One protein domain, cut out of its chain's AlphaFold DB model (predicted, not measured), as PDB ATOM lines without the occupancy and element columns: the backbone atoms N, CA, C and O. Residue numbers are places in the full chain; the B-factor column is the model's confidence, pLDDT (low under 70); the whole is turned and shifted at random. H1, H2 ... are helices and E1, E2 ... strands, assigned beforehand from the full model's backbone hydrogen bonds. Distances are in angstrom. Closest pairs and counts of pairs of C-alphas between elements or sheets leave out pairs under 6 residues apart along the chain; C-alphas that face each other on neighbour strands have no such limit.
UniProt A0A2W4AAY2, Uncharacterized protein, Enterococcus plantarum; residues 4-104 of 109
ATOM      1  N   ARG A   4      41.923  34.870  47.546       88.62
ATOM      2  CA  ARG A   4      41.285  34.289  48.743       88.62
ATOM      3  C   ARG A   4      39.774  34.133  48.563       88.62
ATOM      4  O   ARG A   4      39.217  33.107  48.945       88.62
ATOM      5  N   GLN A   5      39.118  35.134  47.983       90.75
ATOM      6  CA  GLN A   5      37.690  35.096  47.679       90.75
ATOM      7  C   GLN A   5      37.378  34.069  46.586       90.75
ATOM      8  O   GLN A   5      36.438  33.299  46.762       90.75
ATOM      9  N   GLN A   6      38.193  33.990  45.525       91.00
ATOM     10  CA  GLN A   6      38.034  32.982  44.469       91.00
ATOM     11  C   GLN A   6      38.140  31.566  45.039       91.00
ATOM     12  O   GLN A   6      37.234  30.766  44.834       91.00
ATOM     13  N   LYS A   7      39.179  31.291  45.843       92.62
ATOM     14  CA  LYS A   7      39.360  30.005  46.535       92.62
ATOM     15  C   LYS A   7      38.155  29.661  47.412       92.62
ATOM     16  O   LYS A   7      37.646  28.550  47.348       92.62
ATOM     17  N   LYS A   8      37.683  30.609  48.231       93.62
ATOM     18  CA  LYS A   8      36.533  30.393  49.124       93.62
ATOM     19  C   LYS A   8      35.244  30.119  48.346       93.62
ATOM     20  O   LYS A   8      34.447  29.298  48.781       93.62
ATOM     21  N   ARG A   9      35.032  30.819  47.230       94.50
ATOM     22  CA  ARG A   9      33.865  30.636  46.361       94.50
ATOM     23  C   ARG A   9      33.899  29.280  45.666       94.50
ATOM     24  O   ARG A   9      32.906  28.571  45.736       94.50
ATOM     25  N   LEU A  10      35.045  28.913  45.091       95.00
ATOM     26  CA  LEU A  10      35.224  27.623  44.430       95.00
ATOM     27  C   LEU A  10      35.044  26.468  45.414       95.00
ATOM     28  O   LEU A  10      34.259  25.583  45.131       95.00
ATOM     29  N   LYS A  11      35.651  26.520  46.610       95.31
ATOM     30  CA  LYS A  11      35.434  25.483  47.638       95.31
ATOM     31  C   LYS A  11      33.953  25.273  47.956       95.31
ATOM     32  O   LYS A  11      33.481  24.154  47.881       95.31
ATOM     33  N   LYS A  12      33.208  26.356  48.196       96.56
ATOM     34  CA  LYS A  12      31.758  26.272  48.425       96.56
ATOM     35  C   LYS A  12      30.989  25.678  47.247       96.56
ATOM     36  O   LYS A  12      29.933  25.102  47.458       96.56
ATOM     37  N   ALA A  13      31.453  25.913  46.022       96.69
ATOM     38  CA  ALA A  13      30.842  25.343  44.832       96.69
ATOM     39  C   ALA A  13      31.141  23.839  44.737       96.69
ATOM     40  O   ALA A  13      30.221  23.069  44.504       96.69
ATOM     41  N   LEU A  14      32.380  23.418  45.013       96.56
ATOM     42  CA  LEU A  14      32.748  21.999  45.092       96.56
ATOM     43  C   LEU A  14      31.988  21.266  46.206       96.56
ATOM     44  O   LEU A  14      31.528  20.156  45.982       96.56
ATOM     45  N   ASP A  15      31.763  21.909  47.356       97.12
ATOM     46  CA  ASP A  15      30.951  21.332  48.438       97.12
ATOM     47  C   ASP A  15      29.531  20.981  47.950       97.12
ATOM     48  O   ASP A  15      29.007  19.933  48.295       97.12
ATOM     49  N   VAL A  16      28.923  21.816  47.092       97.12
ATOM     50  CA  VAL A  16      27.601  21.528  46.501       97.12
ATOM     51  C   VAL A  16      27.645  20.319  45.566       97.12
ATOM     52  O   VAL A  16      26.673  19.578  45.493       97.12
ATOM     53  N   LEU A  17      28.748  20.126  44.844       95.75
ATOM     54  CA  LEU A  17      28.927  18.986  43.940       95.75
ATOM     55  C   LEU A  17      29.145  17.679  44.705       95.75
ATOM     56  O   LEU A  17      28.678  16.630  44.280       95.75
ATOM     57  N   ASN A  18      29.780  17.752  45.871       96.62
ATOM     58  CA  ASN A  18      29.949  16.603  46.759       96.62
ATOM     59  C   ASN A  18      28.654  16.185  47.468       96.62
ATOM     60  O   ASN A  18      28.607  15.104  48.046       96.62
ATOM     61  N   ASP A  19      27.599  17.006  47.412       96.31
ATOM     62  CA  ASP A  19      26.269  16.637  47.904       96.31
ATOM     63  C   ASP A  19      25.497  15.748  46.904       96.31
ATOM     64  O   ASP A  19      24.351  15.372  47.172       96.31
ATOM     65  N   PHE A  20      26.034  15.470  45.711       95.94
ATOM     66  CA  PHE A  20      25.394  14.586  44.737       95.94
ATOM     67  C   PHE A  20      25.636  13.120  45.092       95.94
ATOM     68  O   PHE A  20      26.725  12.733  45.504       95.94
ATOM     69  N   GLU A  21      24.602  12.306  44.903       95.38
ATOM     70  CA  GLU A  21      24.754  10.858  44.897       95.38
ATOM     71  C   GLU A  21      25.254  10.456  43.510       95.38
ATOM     72  O   GLU A  21      24.608  10.761  42.505       95.38
ATOM     73  N   ILE A  22      26.448   9.867  43.470       95.00
ATOM     74  CA  ILE A  22      27.087   9.423  42.233       95.00
ATOM     75  C   ILE A  22      26.427   8.115  41.816       95.00
ATOM     76  O   ILE A  22      26.419   7.156  42.585       95.00
ATOM     77  N   PHE A  23      25.878   8.110  40.604       95.00
ATOM     78  CA  PHE A  23      25.338   6.913  39.976       95.00
ATOM     79  C   PHE A  23      26.480   6.015  39.497       95.00
ATOM     80  O   PHE A  23      26.536   4.841  39.852       95.00
ATOM     81  N   ASP A  24      27.411   6.596  38.738       94.44
ATOM     82  CA  ASP A  24      28.585   5.907  38.212       94.44
ATOM     83  C   ASP A  24      29.727   6.899  37.958       94.44
ATOM     84  O   ASP A  24      29.498   8.092  37.756       94.44
ATOM     85  N   SER A  25      30.971   6.434  37.970       93.62
ATOM     86  CA  SER A  25      32.123   7.258  37.598       93.62
ATOM     87  C   SER A  25      33.289   6.394  37.150       93.62
ATOM     88  O   SER A  25      33.554   5.374  37.785       93.62
ATOM     89  N   ASP A  26      34.039   6.869  36.159       93.06
ATOM     90  CA  ASP A  26      35.264   6.218  35.697       93.06
ATOM     91  C   ASP A  26      36.460   7.173  35.746       93.06
ATOM     92  O   ASP A  26      36.374   8.362  35.416       93.06
ATOM     93  N   ILE A  27      37.586   6.627  36.193       89.25
ATOM     94  CA  ILE A  27      38.865   7.318  36.330       89.25
ATOM     95  C   ILE A  27      39.917   6.421  35.680       89.25
ATOM     96  O   ILE A  27      40.193   5.331  36.185       89.25
ATOM     97  N   ASP A  28      40.526   6.902  34.597       84.94
ATOM     98  CA  ASP A  28      41.603   6.210  33.888       84.94
ATOM     99  C   ASP A  28      42.936   6.925  34.124       84.94
ATOM    100  O   ASP A  28      43.132   8.093  33.769       84.94
ATOM    101  N   GLY A  29      43.858   6.216  34.776       81.00
ATOM    102  CA  GLY A  29      45.117   6.777  35.254       81.00
ATOM    103  C   GLY A  29      44.887   7.987  36.165       81.00
ATOM    104  O   GLY A  29      44.289   7.864  37.234       81.00
ATOM    105  N   ASP A  30      45.366   9.151  35.723       72.81
ATOM    106  CA  ASP A  30      45.251  10.426  36.446       72.81
ATOM    107  C   ASP A  30      44.042  11.272  35.993       72.81
ATOM    108  O   ASP A  30      43.839  12.387  36.484       72.81
ATOM    109  N   GLY A  31      43.259  10.784  35.024       82.50
ATOM    110  CA  GLY A  31      42.162  11.514  34.395       82.50
ATOM    111  C   GLY A  31      40.791  10.989  34.803       82.50
ATOM    112  O   GLY A  31      40.551   9.787  34.831       82.50
ATOM    113  N   VAL A  32      39.857  11.901  35.074       91.31
ATOM    114  CA  VAL A  32      38.439  11.555  35.224       91.31
ATOM    115  C   VAL A  32      37.810  11.494  33.839       91.31
ATOM    116  O   VAL A  32      37.871  12.485  33.111       91.31
ATOM    117  N   ILE A  33      37.217  10.353  33.489       92.31
ATOM    118  CA  ILE A  33      36.524  10.176  32.209       92.31
ATOM    119  C   ILE A  33      35.097  10.712  32.312       92.31
ATOM    120  O   ILE A  33      34.712  11.536  31.489       92.31
ATOM    121  N   TYR A  34      34.338  10.276  33.322       94.00
ATOM    122  CA  TYR A  34      32.968  10.735  33.575       94.00
ATOM    123  C   TYR A  34      32.611  10.654  35.062       94.00
ATOM    124  O   TYR A  34      33.175   9.854  35.817       94.00
ATOM    125  N   ILE A  35      31.636  11.463  35.481       95.88
ATOM    126  CA  ILE A  35      30.989  11.374  36.796       95.88
ATOM    127  C   ILE A  35      29.488  11.557  36.587       95.88
ATOM    128  O   ILE A  35      29.004  12.685  36.483       95.88
ATOM    129  N   LEU A  36      28.755  10.449  36.545       96.69
ATOM    130  CA  LEU A  36      27.323  10.426  36.291       96.69
ATOM    131  C   LEU A  36      26.521  10.566  37.578       96.69
ATOM    132  O   LEU A  36      26.771   9.906  38.589       96.69
ATOM    133  N   VAL A  37      25.499  11.408  37.508       97.12
ATOM    134  CA  VAL A  37      24.477  11.580  38.541       97.12
ATOM    135  C   VAL A  37      23.102  11.607  37.887       97.12
ATOM    136  O   VAL A  37      22.966  12.026  36.738       97.12
ATOM    137  N   ASP A  38      22.064  11.231  38.629       97.69
ATOM    138  CA  ASP A  38      20.694  11.267  38.117       97.69
ATOM    139  C   ASP A  38      20.261  12.683  37.702       97.69
ATOM    140  O   ASP A  38      20.381  13.653  38.468       97.69
ATOM    141  N   ASN A  39      19.626  12.793  36.540       96.50
ATOM    142  CA  ASN A  39      18.957  14.002  36.083       96.50
ATOM    143  C   ASN A  39      17.562  14.127  36.709       96.50
ATOM    144  O   ASN A  39      16.523  13.906  36.088       96.50
ATOM    145  N   ASN A  40      17.530  14.509  37.983       95.62
ATOM    146  CA  ASN A  40      16.292  14.748  38.716       95.62
ATOM    147  C   ASN A  40      16.196  16.194  39.231       95.62
ATOM    148  O   ASN A  40      17.168  16.949  39.269       95.62
ATOM    149  N   LYS A  41      14.998  16.597  39.675       95.50
ATOM    150  CA  LYS A  41      14.738  17.967  40.163       95.50
ATOM    151  C   LYS A  41      15.656  18.383  41.320       95.50
ATOM    152  O   LYS A  41      16.026  19.555  41.420       95.50
ATOM    153  N   THR A  42      16.016  17.443  42.194       96.12
ATOM    154  CA  THR A  42      16.908  17.697  43.331       96.12
ATOM    155  C   THR A  42      18.305  18.057  42.835       96.12
ATOM    156  O   THR A  42      18.856  19.082  43.236       96.12
ATOM    157  N   ASN A  43      18.847  17.267  41.912       95.69
ATOM    158  CA  ASN A  43      20.162  17.486  41.323       95.69
ATOM    159  C   ASN A  43      20.189  18.745  40.442       95.69
ATOM    160  O   ASN A  43      21.106  19.554  40.580       95.69
ATOM    161  N   GLN A  44      19.133  19.033  39.676       94.25
ATOM    162  CA  GLN A  44      19.011  20.307  38.952       94.25
ATOM    163  C   GLN A  44      19.030  21.527  39.890       94.25
ATOM    164  O   GLN A  44      19.681  22.530  39.593       94.25
ATOM    165  N   THR A  45      18.398  21.438  41.066       95.81
ATOM    166  CA  THR A  45      18.434  22.514  42.077       95.81
ATOM    167  C   THR A  45      19.851  22.732  42.627       95.81
ATOM    168  O   THR A  45      20.274  23.871  42.845       95.81
ATOM    169  N   LYS A  46      20.616  21.651  42.832       96.31
ATOM    170  CA  LYS A  46      22.028  21.736  43.237       96.31
ATOM    171  C   LYS A  46      22.885  22.370  42.134       96.31
ATOM    172  O   LYS A  46      23.688  23.251  42.443       96.31
ATOM    173  N   LEU A  47      22.670  22.017  40.862       95.38
ATOM    174  CA  LEU A  47      23.365  22.639  39.723       95.38
ATOM    175  C   LEU A  47      23.036  24.128  39.585       95.38
ATOM    176  O   LEU A  47      23.937  24.934  39.357       95.38
ATOM    177  N   ASP A  48      21.779  24.525  39.796       94.94
ATOM    178  CA  ASP A  48      21.378  25.937  39.829       94.94
ATOM    179  C   ASP A  48      22.152  26.701  40.923       94.94
ATOM    180  O   ASP A  48      22.697  27.786  40.679       94.94
ATOM    181  N   ARG A  49      22.266  26.119  42.126       96.56
ATOM    182  CA  ARG A  49      23.053  26.689  43.231       96.56
ATOM    183  C   ARG A  49      24.536  26.790  42.875       96.56
ATOM    184  O   ARG A  49      25.150  27.827  43.136       96.56
ATOM    185  N   PHE A  50      25.104  25.744  42.281       96.94
ATOM    186  CA  PHE A  50      26.489  25.720  41.817       96.94
ATOM    187  C   PHE A  50      26.761  26.828  40.786       96.94
ATOM    188  O   PHE A  50      27.660  27.651  40.983       96.94
ATOM    189  N   CYS A  51      25.924  26.926  39.748       95.94
ATOM    190  CA  CYS A  51      26.024  27.958  38.716       95.94
ATOM    191  C   CYS A  51      25.940  29.365  39.316       95.94
ATOM    192  O   CYS A  51      26.726  30.241  38.953       95.94
ATOM    193  N   GLY A  52      25.032  29.582  40.273       95.81
ATOM    194  CA  GLY A  52      24.897  30.855  40.979       95.81
ATOM    195  C   GLY A  52      26.138  31.228  41.796       95.81
ATOM    196  O   GLY A  52      26.574  32.380  41.770       95.81
ATOM    197  N   LEU A  53      26.753  30.257  42.481       95.12
ATOM    198  CA  LEU A  53      28.005  30.467  43.215       95.12
ATOM    199  C   LEU A  53      29.157  30.826  42.278       95.12
ATOM    200  O   LEU A  53      29.951  31.713  42.594       95.12
ATOM    201  N   MET A  54      29.247  30.158  41.131       93.38
ATOM    202  CA  MET A  54      30.343  30.344  40.184       93.38
ATOM    203  C   MET A  54      30.108  31.464  39.167       93.38
ATOM    204  O   MET A  54      31.068  31.897  38.532       93.38
ATOM    205  N   GLN A  55      28.889  32.009  39.103       92.31
ATOM    206  CA  GLN A  55      28.451  33.004  38.114       92.31
ATOM    207  C   GLN A  55      28.571  32.481  36.673       92.31
ATOM    208  O   GLN A  55      28.939  33.222  35.764       92.31
ATOM    209  N   ILE A  56      28.268  31.196  36.479       93.31
ATOM    210  CA  ILE A  56      28.298  30.516  35.180       93.31
ATOM    211  C   ILE A  56      26.917  30.623  34.522       93.31
ATOM    212  O   ILE A  56      25.884  30.643  35.200       93.31
ATOM    213  N   ASN A  57      26.879  30.676  33.188       93.62
ATOM    214  CA  ASN A  57      25.623  30.573  32.455       93.62
ATOM    215  C   ASN A  57      25.051  29.159  32.596       93.62
ATOM    216  O   ASN A  57      25.501  28.226  31.935       93.62
ATOM    217  N   LYS A  58      24.009  29.032  33.415       91.81
ATOM    218  CA  LYS A  58      23.391  27.743  33.724       91.81
ATOM    219  C   LYS A  58      22.893  26.961  32.513       91.81
ATOM    220  O   LYS A  58      22.938  25.744  32.532       91.81
ATOM    221  N   ARG A  59      22.402  27.640  31.469       92.62
ATOM    222  CA  ARG A  59      21.866  26.951  30.285       92.62
ATOM    223  C   ARG A  59      22.983  26.287  29.498       92.62
ATOM    224  O   ARG A  59      22.798  25.173  29.037       92.62
ATOM    225  N   ILE A  60      24.113  26.980  29.370       93.56
ATOM    226  CA  ILE A  60      25.299  26.448  28.698       93.56
ATOM    227  C   ILE A  60      25.874  25.311  29.541       93.56
ATOM    228  O   ILE A  60      26.026  24.213  29.038       93.56
ATOM    229  N   PHE A  61      26.071  25.541  30.841       94.25
ATOM    230  CA  PHE A  61      26.620  24.522  31.732       94.25
ATOM    231  C   PHE A  61      25.784  23.240  31.765       94.25
ATOM    232  O   PHE A  61      26.335  22.163  31.600       94.25
ATOM    233  N   ILE A  62      24.460  23.343  31.941       91.62
ATOM    234  CA  ILE A  62      23.586  22.162  31.964       91.62
ATOM    235  C   ILE A  62      23.626  21.446  30.617       91.62
ATOM    236  O   ILE A  62      23.749  20.232  30.618       91.62
ATOM    237  N   LYS A  63      23.577  22.184  29.497       93.56
ATOM    238  CA  LYS A  63      23.691  21.586  28.162       93.56
ATOM    239  C   LYS A  63      24.981  20.772  28.046       93.56
ATOM    240  O   LYS A  63      24.913  19.621  27.647       93.56
ATOM    241  N   ASP A  64      26.112  21.342  28.450       94.69
ATOM    242  CA  ASP A  64      27.415  20.672  28.377       94.69
ATOM    243  C   ASP A  64      27.517  19.470  29.332       94.69
ATOM    244  O   ASP A  64      28.301  18.563  29.092       94.69
ATOM    245  N   CYS A  65      26.748  19.439  30.423       94.44
ATOM    246  CA  CYS A  65      26.689  18.275  31.316       94.44
ATOM    247  C   CYS A  65      25.749  17.170  30.799       94.44
ATOM    248  O   CYS A  65      25.730  16.085  31.367       94.44
ATOM    249  N   THR A  66      24.928  17.438  29.781       94.81
ATOM    250  CA  THR A  66      23.930  16.487  29.256       94.81
ATOM    251  C   THR A  66      24.133  16.145  27.779       94.81
ATOM    252  O   THR A  66      23.338  15.395  27.233       94.81
ATOM    253  N   ASP A  67      25.121  16.740  27.099       92.56
ATOM    254  CA  ASP A  67      25.270  16.637  25.632       92.56
ATOM    255  C   ASP A  67      25.702  15.229  25.188       92.56
ATOM    256  O   ASP A  67      25.249  14.752  24.150       92.56
ATOM    257  N   ASP A  68      26.536  14.565  25.994       90.88
ATOM    258  CA  ASP A  68      27.182  13.284  25.669       90.88
ATOM    259  C   ASP A  68      26.656  12.098  26.506       90.88
ATOM    260  O   ASP A  68      27.274  11.034  26.547       90.88
ATOM    261  N   VAL A  69      25.516  12.267  27.183       93.19
ATOM    262  CA  VAL A  69      24.909  11.247  28.056       93.19
ATOM    263  C   VAL A  69      23.410  11.115  27.807       93.19
ATOM    264  O   VAL A  69      22.779  12.013  27.249       93.19
ATOM    265  N   ASP A  70      22.824   9.993  28.233       93.94
ATOM    266  CA  ASP A  70      21.374   9.809  28.163       93.94
ATOM    267  C   ASP A  70      20.638  10.878  28.988       93.94
ATOM    268  O   ASP A  70      21.137  11.358  30.007       93.94
ATOM    269  N   GLU A  71      19.407  11.209  28.586       92.00
ATOM    270  CA  GLU A  71      18.592  12.269  29.210       92.00
ATOM    271  C   GLU A  71      18.340  12.053  30.716       92.00
ATOM    272  O   GLU A  71      18.019  12.999  31.440       92.00
ATOM    273  N   GLU A  72      18.486  10.814  31.187       95.94
ATOM    274  CA  GLU A  72      18.337  10.405  32.583       95.94
ATOM    275  C   GLU A  72      19.543  10.776  33.457       95.94
ATOM    276  O   GLU A  72      19.421  10.753  34.682       95.94
ATOM    277  N   TYR A  73      20.671  11.181  32.862       97.19
ATOM    278  CA  TYR A  73      21.921  11.449  33.569       97.19
ATOM    279  C   TYR A  73      22.482  12.846  33.301       97.19
ATOM    280  O   TYR A  73      22.073  13.581  32.402       97.19
ATOM    281  N   ILE A  74      23.425  13.223  34.156       96.62
ATOM    282  CA  ILE A  74      24.228  14.435  34.066       96.62
ATOM    283  C   ILE A  74      25.676  14.025  34.312       96.62
ATOM    284  O   ILE A  74      25.967  13.438  35.355       96.62
ATOM    285  N   ASP A  75      26.575  14.369  33.395       96.69
ATOM    286  CA  ASP A  75      28.016  14.219  33.571       96.69
ATOM    287  C   ASP A  75      28.628  15.489  34.171       96.69
ATOM    288  O   ASP A  75      28.604  16.578  33.591       96.69
ATOM    289  N   LEU A  76      29.198  15.349  35.366       95.81
ATOM    290  CA  LEU A  76      29.839  16.446  36.077       95.81
ATOM    291  C   LEU A  76      31.257  16.754  35.563       95.81
ATOM    292  O   LEU A  76      31.829  17.764  35.971       95.81
ATOM    293  N   VAL A  77      31.839  15.987  34.635       94.00
ATOM    294  CA  VAL A  77      33.173  16.302  34.074       94.00
ATOM    295  C   VAL A  77      33.228  17.673  33.397       94.00
ATOM    296  O   VAL A  77      34.259  18.350  33.414       94.00
ATOM    297  N   SER A  78      32.095  18.195  32.934       91.06
ATOM    298  CA  SER A  78      32.033  19.538  32.358       91.06
ATOM    299  C   SER A  78      32.457  20.662  33.324       91.06
ATOM    300  O   SER A  78      32.820  21.756  32.888       91.06
ATOM    301  N   ILE A  79      32.524  20.422  34.642       92.31
ATOM    302  CA  ILE A  79      33.001  21.401  35.637       92.31
ATOM    303  C   ILE A  79      34.379  21.981  35.289       92.31
ATOM    304  O   ILE A  79      34.570  23.195  35.443       92.31
ATOM    305  N   TRP A  80      35.324  21.158  34.819       91.81
ATOM    306  CA  TRP A  80      36.694  21.606  34.528       91.81
ATOM    307  C   TRP A  80      36.747  22.654  33.406       91.81
ATOM    308  O   TRP A  80      37.621  23.521  33.424       91.81
ATOM    309  N   PHE A  81      35.778  22.661  32.486       90.44
ATOM    310  CA  PHE A  81      35.700  23.665  31.418       90.44
ATOM    311  C   PHE A  81      35.101  24.997  31.884       90.44
ATOM    312  O   PHE A  81      35.409  26.052  31.327       90.44
ATOM    313  N   HIS A  82      34.262  24.972  32.923       91.81
ATOM    314  CA  HIS A  82      33.490  26.141  33.360       91.81
ATOM    315  C   HIS A  82      34.026  26.809  34.631       91.81
ATOM    316  O   HIS A  82      33.657  27.947  34.941       91.81
ATOM    317  N   CYS A  83      34.900  26.135  35.380       90.06
ATOM    318  CA  CYS A  83      35.409  26.620  36.660       90.06
ATOM    319  C   CYS A  83      36.876  27.056  36.578       90.06
ATOM    320  O   CYS A  83      37.769  26.219  36.686       90.06
ATOM    321  N   PRO A  84      37.169  28.369  36.488       87.00
ATOM    322  CA  PRO A  84      38.547  28.837  36.442       87.00
ATOM    323  C   PRO A  84      39.263  28.583  37.771       87.00
ATOM    324  O   PRO A  84      38.893  29.130  38.824       87.00
ATOM    325  N   GLU A  85      40.335  27.802  37.699       90.69
ATOM    326  CA  GLU A  85      41.158  27.444  38.844       90.69
ATOM    327  C   GLU A  85      41.938  28.662  39.383       90.69
ATOM    328  O   GLU A  85      42.546  29.430  38.627       90.69
ATOM    329  N   PRO A  86      41.935  28.909  40.705       90.12
ATOM    330  CA  PRO A  86      42.768  29.949  41.295       90.12
ATOM    331  C   PRO A  86      44.254  29.607  41.128       90.12
ATOM    332  O   PRO A  86      44.667  28.502  41.453       90.12
ATOM    333  N   LYS A  87      45.097  30.583  40.760       87.75
ATOM    334  CA  LYS A  87      46.553  30.383  40.589       87.75
ATOM    335  C   LYS A  87      47.192  29.571  41.731       87.75
ATOM    336  O   LYS A  87      47.183  30.030  42.884       87.75
ATOM    337  N   GLY A  88      47.828  28.449  41.389       89.88
ATOM    338  CA  GLY A  88      48.510  27.536  42.318       89.88
ATOM    339  C   GLY A  88      47.578  26.578  43.066       89.88
ATOM    340  O   GLY A  88      47.973  26.044  44.098       89.88
ATOM    341  N   TYR A  89      46.340  26.430  42.596       91.88
ATOM    342  CA  TYR A  89      45.375  25.433  43.042       91.88
ATOM    343  C   TYR A  89      44.789  24.725  41.825       91.88
ATOM    344  O   TYR A  89      44.687  25.351  40.775       91.88
ATOM    345  N   ALA A  90      44.387  23.468  41.991       92.12
ATOM    346  CA  ALA A  90      43.678  22.697  40.975       92.12
ATOM    347  C   ALA A  90      42.513  21.913  41.593       92.12
ATOM    348  O   ALA A  90      42.530  21.589  42.791       92.12
ATOM    349  N   ILE A  91      41.476  21.687  40.788       93.50
ATOM    350  CA  ILE A  91      40.324  20.853  41.121       93.50
ATOM    351  C   ILE A  91      40.712  19.401  40.849       93.50
ATOM    352  O   ILE A  91      41.095  19.053  39.737       93.50
ATOM    353  N   TYR A  92      40.564  18.561  41.863       92.06
ATOM    354  CA  TYR A  92      40.739  17.117  41.774       92.06
ATOM    355  C   TYR A  92      39.438  16.427  42.137       92.06
ATOM    356  O   TYR A  92      38.646  16.965  42.912       92.06
ATOM    357  N   TYR A  93      39.264  15.214  41.641       91.88
ATOM    358  CA  TYR A  93      38.208  14.317  42.069       91.88
ATOM    359  C   TYR A  93      38.825  12.982  42.475       91.88
ATOM    360  O   TYR A  93      39.778  12.517  41.855       91.88
ATOM    361  N   GLY A  94      38.304  12.380  43.537       88.56
ATOM    362  CA  GLY A  94      38.709  11.045  43.956       88.56
ATOM    363  C   GLY A  94      37.553  10.318  44.620       88.56
ATOM    364  O   GLY A  94      36.778  10.933  45.348       88.56
ATOM    365  N   TYR A  95      37.477   8.999  44.432       82.75
ATOM    366  CA  TYR A  95      36.357   8.167  44.897       82.75
ATOM    367  C   TYR A  95      35.979   8.358  46.374       82.75
ATOM    368  O   TYR A  95      34.811   8.274  46.733       82.75
ATOM    369  N   LYS A  96      36.959   8.617  47.251       85.56
ATOM    370  CA  LYS A  96      36.715   8.822  48.692       85.56
ATOM    371  C   LYS A  96      36.527  10.284  49.084       85.56
ATOM    372  O   LYS A  96      35.925  10.559  50.116       85.56
ATOM    373  N   SER A  97      37.111  11.206  48.326       88.88
ATOM    374  CA  SER A  97      37.181  12.626  48.681       88.88
ATOM    375  C   SER A  97      36.172  13.491  47.930       88.88
ATOM    376  O   SER A  97      35.986  14.645  48.309       88.88
ATOM    377  N   GLY A  98      35.566  12.965  46.863       92.94
ATOM    378  CA  GLY A  98      34.815  13.752  45.895       92.94
ATOM    379  C   GLY A  98      35.689  14.832  45.255       92.94
ATOM    380  O   GLY A  98      36.916  14.693  45.168       92.94
ATOM    381  N   PHE A  99      35.052  15.924  44.844       94.81
ATOM    382  CA  PHE A  99      35.696  17.131  44.350       94.81
ATOM    383  C   PHE A  99      36.421  17.884  45.468       94.81
ATOM    384  O   PHE A  99      35.822  18.318  46.456       94.81
ATOM    385  N   VAL A 100      37.712  18.133  45.282       93.56
ATOM    386  CA  VAL A 100      38.553  18.879  46.220       93.56
ATOM    387  C   VAL A 100      39.405  19.911  45.495       93.56
ATOM    388  O   VAL A 100      39.773  19.756  44.337       93.56
ATOM    389  N   LEU A 101      39.744  20.988  46.201       93.88
ATOM    390  CA  LEU A 101      40.656  22.020  45.709       93.88
ATOM    391  C   LEU A 101      41.993  21.908  46.447       93.88
ATOM    392  O   LEU A 101      42.076  22.360  47.598       93.88
ATOM    393  N   LYS A 102      43.015  21.356  45.787       91.19
ATOM    394  CA  LYS A 102      44.369  21.168  46.340       91.19
ATOM    395  C   LYS A 102      45.327  22.242  45.838       91.19
ATOM    396  O   LYS A 102      45.136  22.783  44.746       91.19
ATOM    397  N   ALA A 103      46.318  22.611  46.645       88.50
ATOM    398  CA  ALA A 103      47.411  23.452  46.162       88.50
ATOM    399  C   ALA A 103      48.363  22.619  45.289       88.50
ATOM    400  O   ALA A 103      48.608  21.463  45.600       88.50
ATOM    401  N   TRP A 104      48.968  23.213  44.257       79.81
ATOM    402  CA  TRP A 104      49.925  22.501  43.384       79.81
ATOM    403  C   TRP A 104      51.162  21.960  44.128       79.81
ATOM    404  O   TRP A 104      51.857  21.099  43.611       79.81
TER     405      TRP A 104
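What this domain is: This is residues 4 to 104 of the 109 residues of an uncharacterized protein of Enterococcus plantarum (UniProt A0A2W4AAY2). Two helices, H1 and H2, lie side by side and run opposite ways, while the strand hairpin E4 and E5 packs on H1, chiefly through E5. The short helix H4 sits near the middle, between H3 and the hairpin E1 and E2, which the short E3 widens into a small sheet. The printed part has 101 residues, with four named helices and five named strands in the order H1 E1 E2 H2 H3 E3 H4 E4 E5; the sheets, E1 - E2 - E3 and E4 - E5, are antiparallel and the class is mixed. The whole is compact, with a radius of gyration of the C-alphas of 12.9 A and spans of 36 by 31 by 20 A.

Where its parts are: Find C-alpha 4 at (41.285, 34.289, 48.743); from there H1 runs 20.2 A to residue 17. Next come E1, residues 22 to 28, 17.0 A, and E2, residues 31 to 38, 21.8 A. H2, residues 41 to 54, spans 19.9 A, and H3, residues 58 to 66, 12.1 A. E3, residues 73 to 75, leads into H4, residues 76 to 82. E4, residues 89 to 94, and E5, residues 98 to 103, each span 15.9 A; E5 ends at (47.411, 23.452, 46.162).

How they stand to each other: H1 and H2 touch at a shallow tilt of 8 degrees, closest at the C-alphas of Ala 13 and Phe 50, 5.3 A. The closest C-alphas of H1 and E5, Leu 14 and Phe 99, are 5.7 A apart. Look at N 26 and O 34, 3.1 A, in hairpin E1 and E2; N 37 and O 74, 3.0 A, between E2 and E3; and N 92 and O 100, 2.9 A, in hairpin E4 and E5. H3 touches H4 at a steep tilt of 44 degrees, closest at the C-alphas of Cys 65 and Ser 78, 5.6 A. H1, H2 and H3 have every O i to N i+4 pair within hydrogen-bond range; H4 has 0 of 3, but 4 of 4 O i to N i+3 pairs.

The domain as a whole: The C-alphas farthest apart, those of Arg 4 and Asp 70, are 37.7 A apart. The printed part has no cut, no link is long, and no printed residue is under 70 in pLDDT.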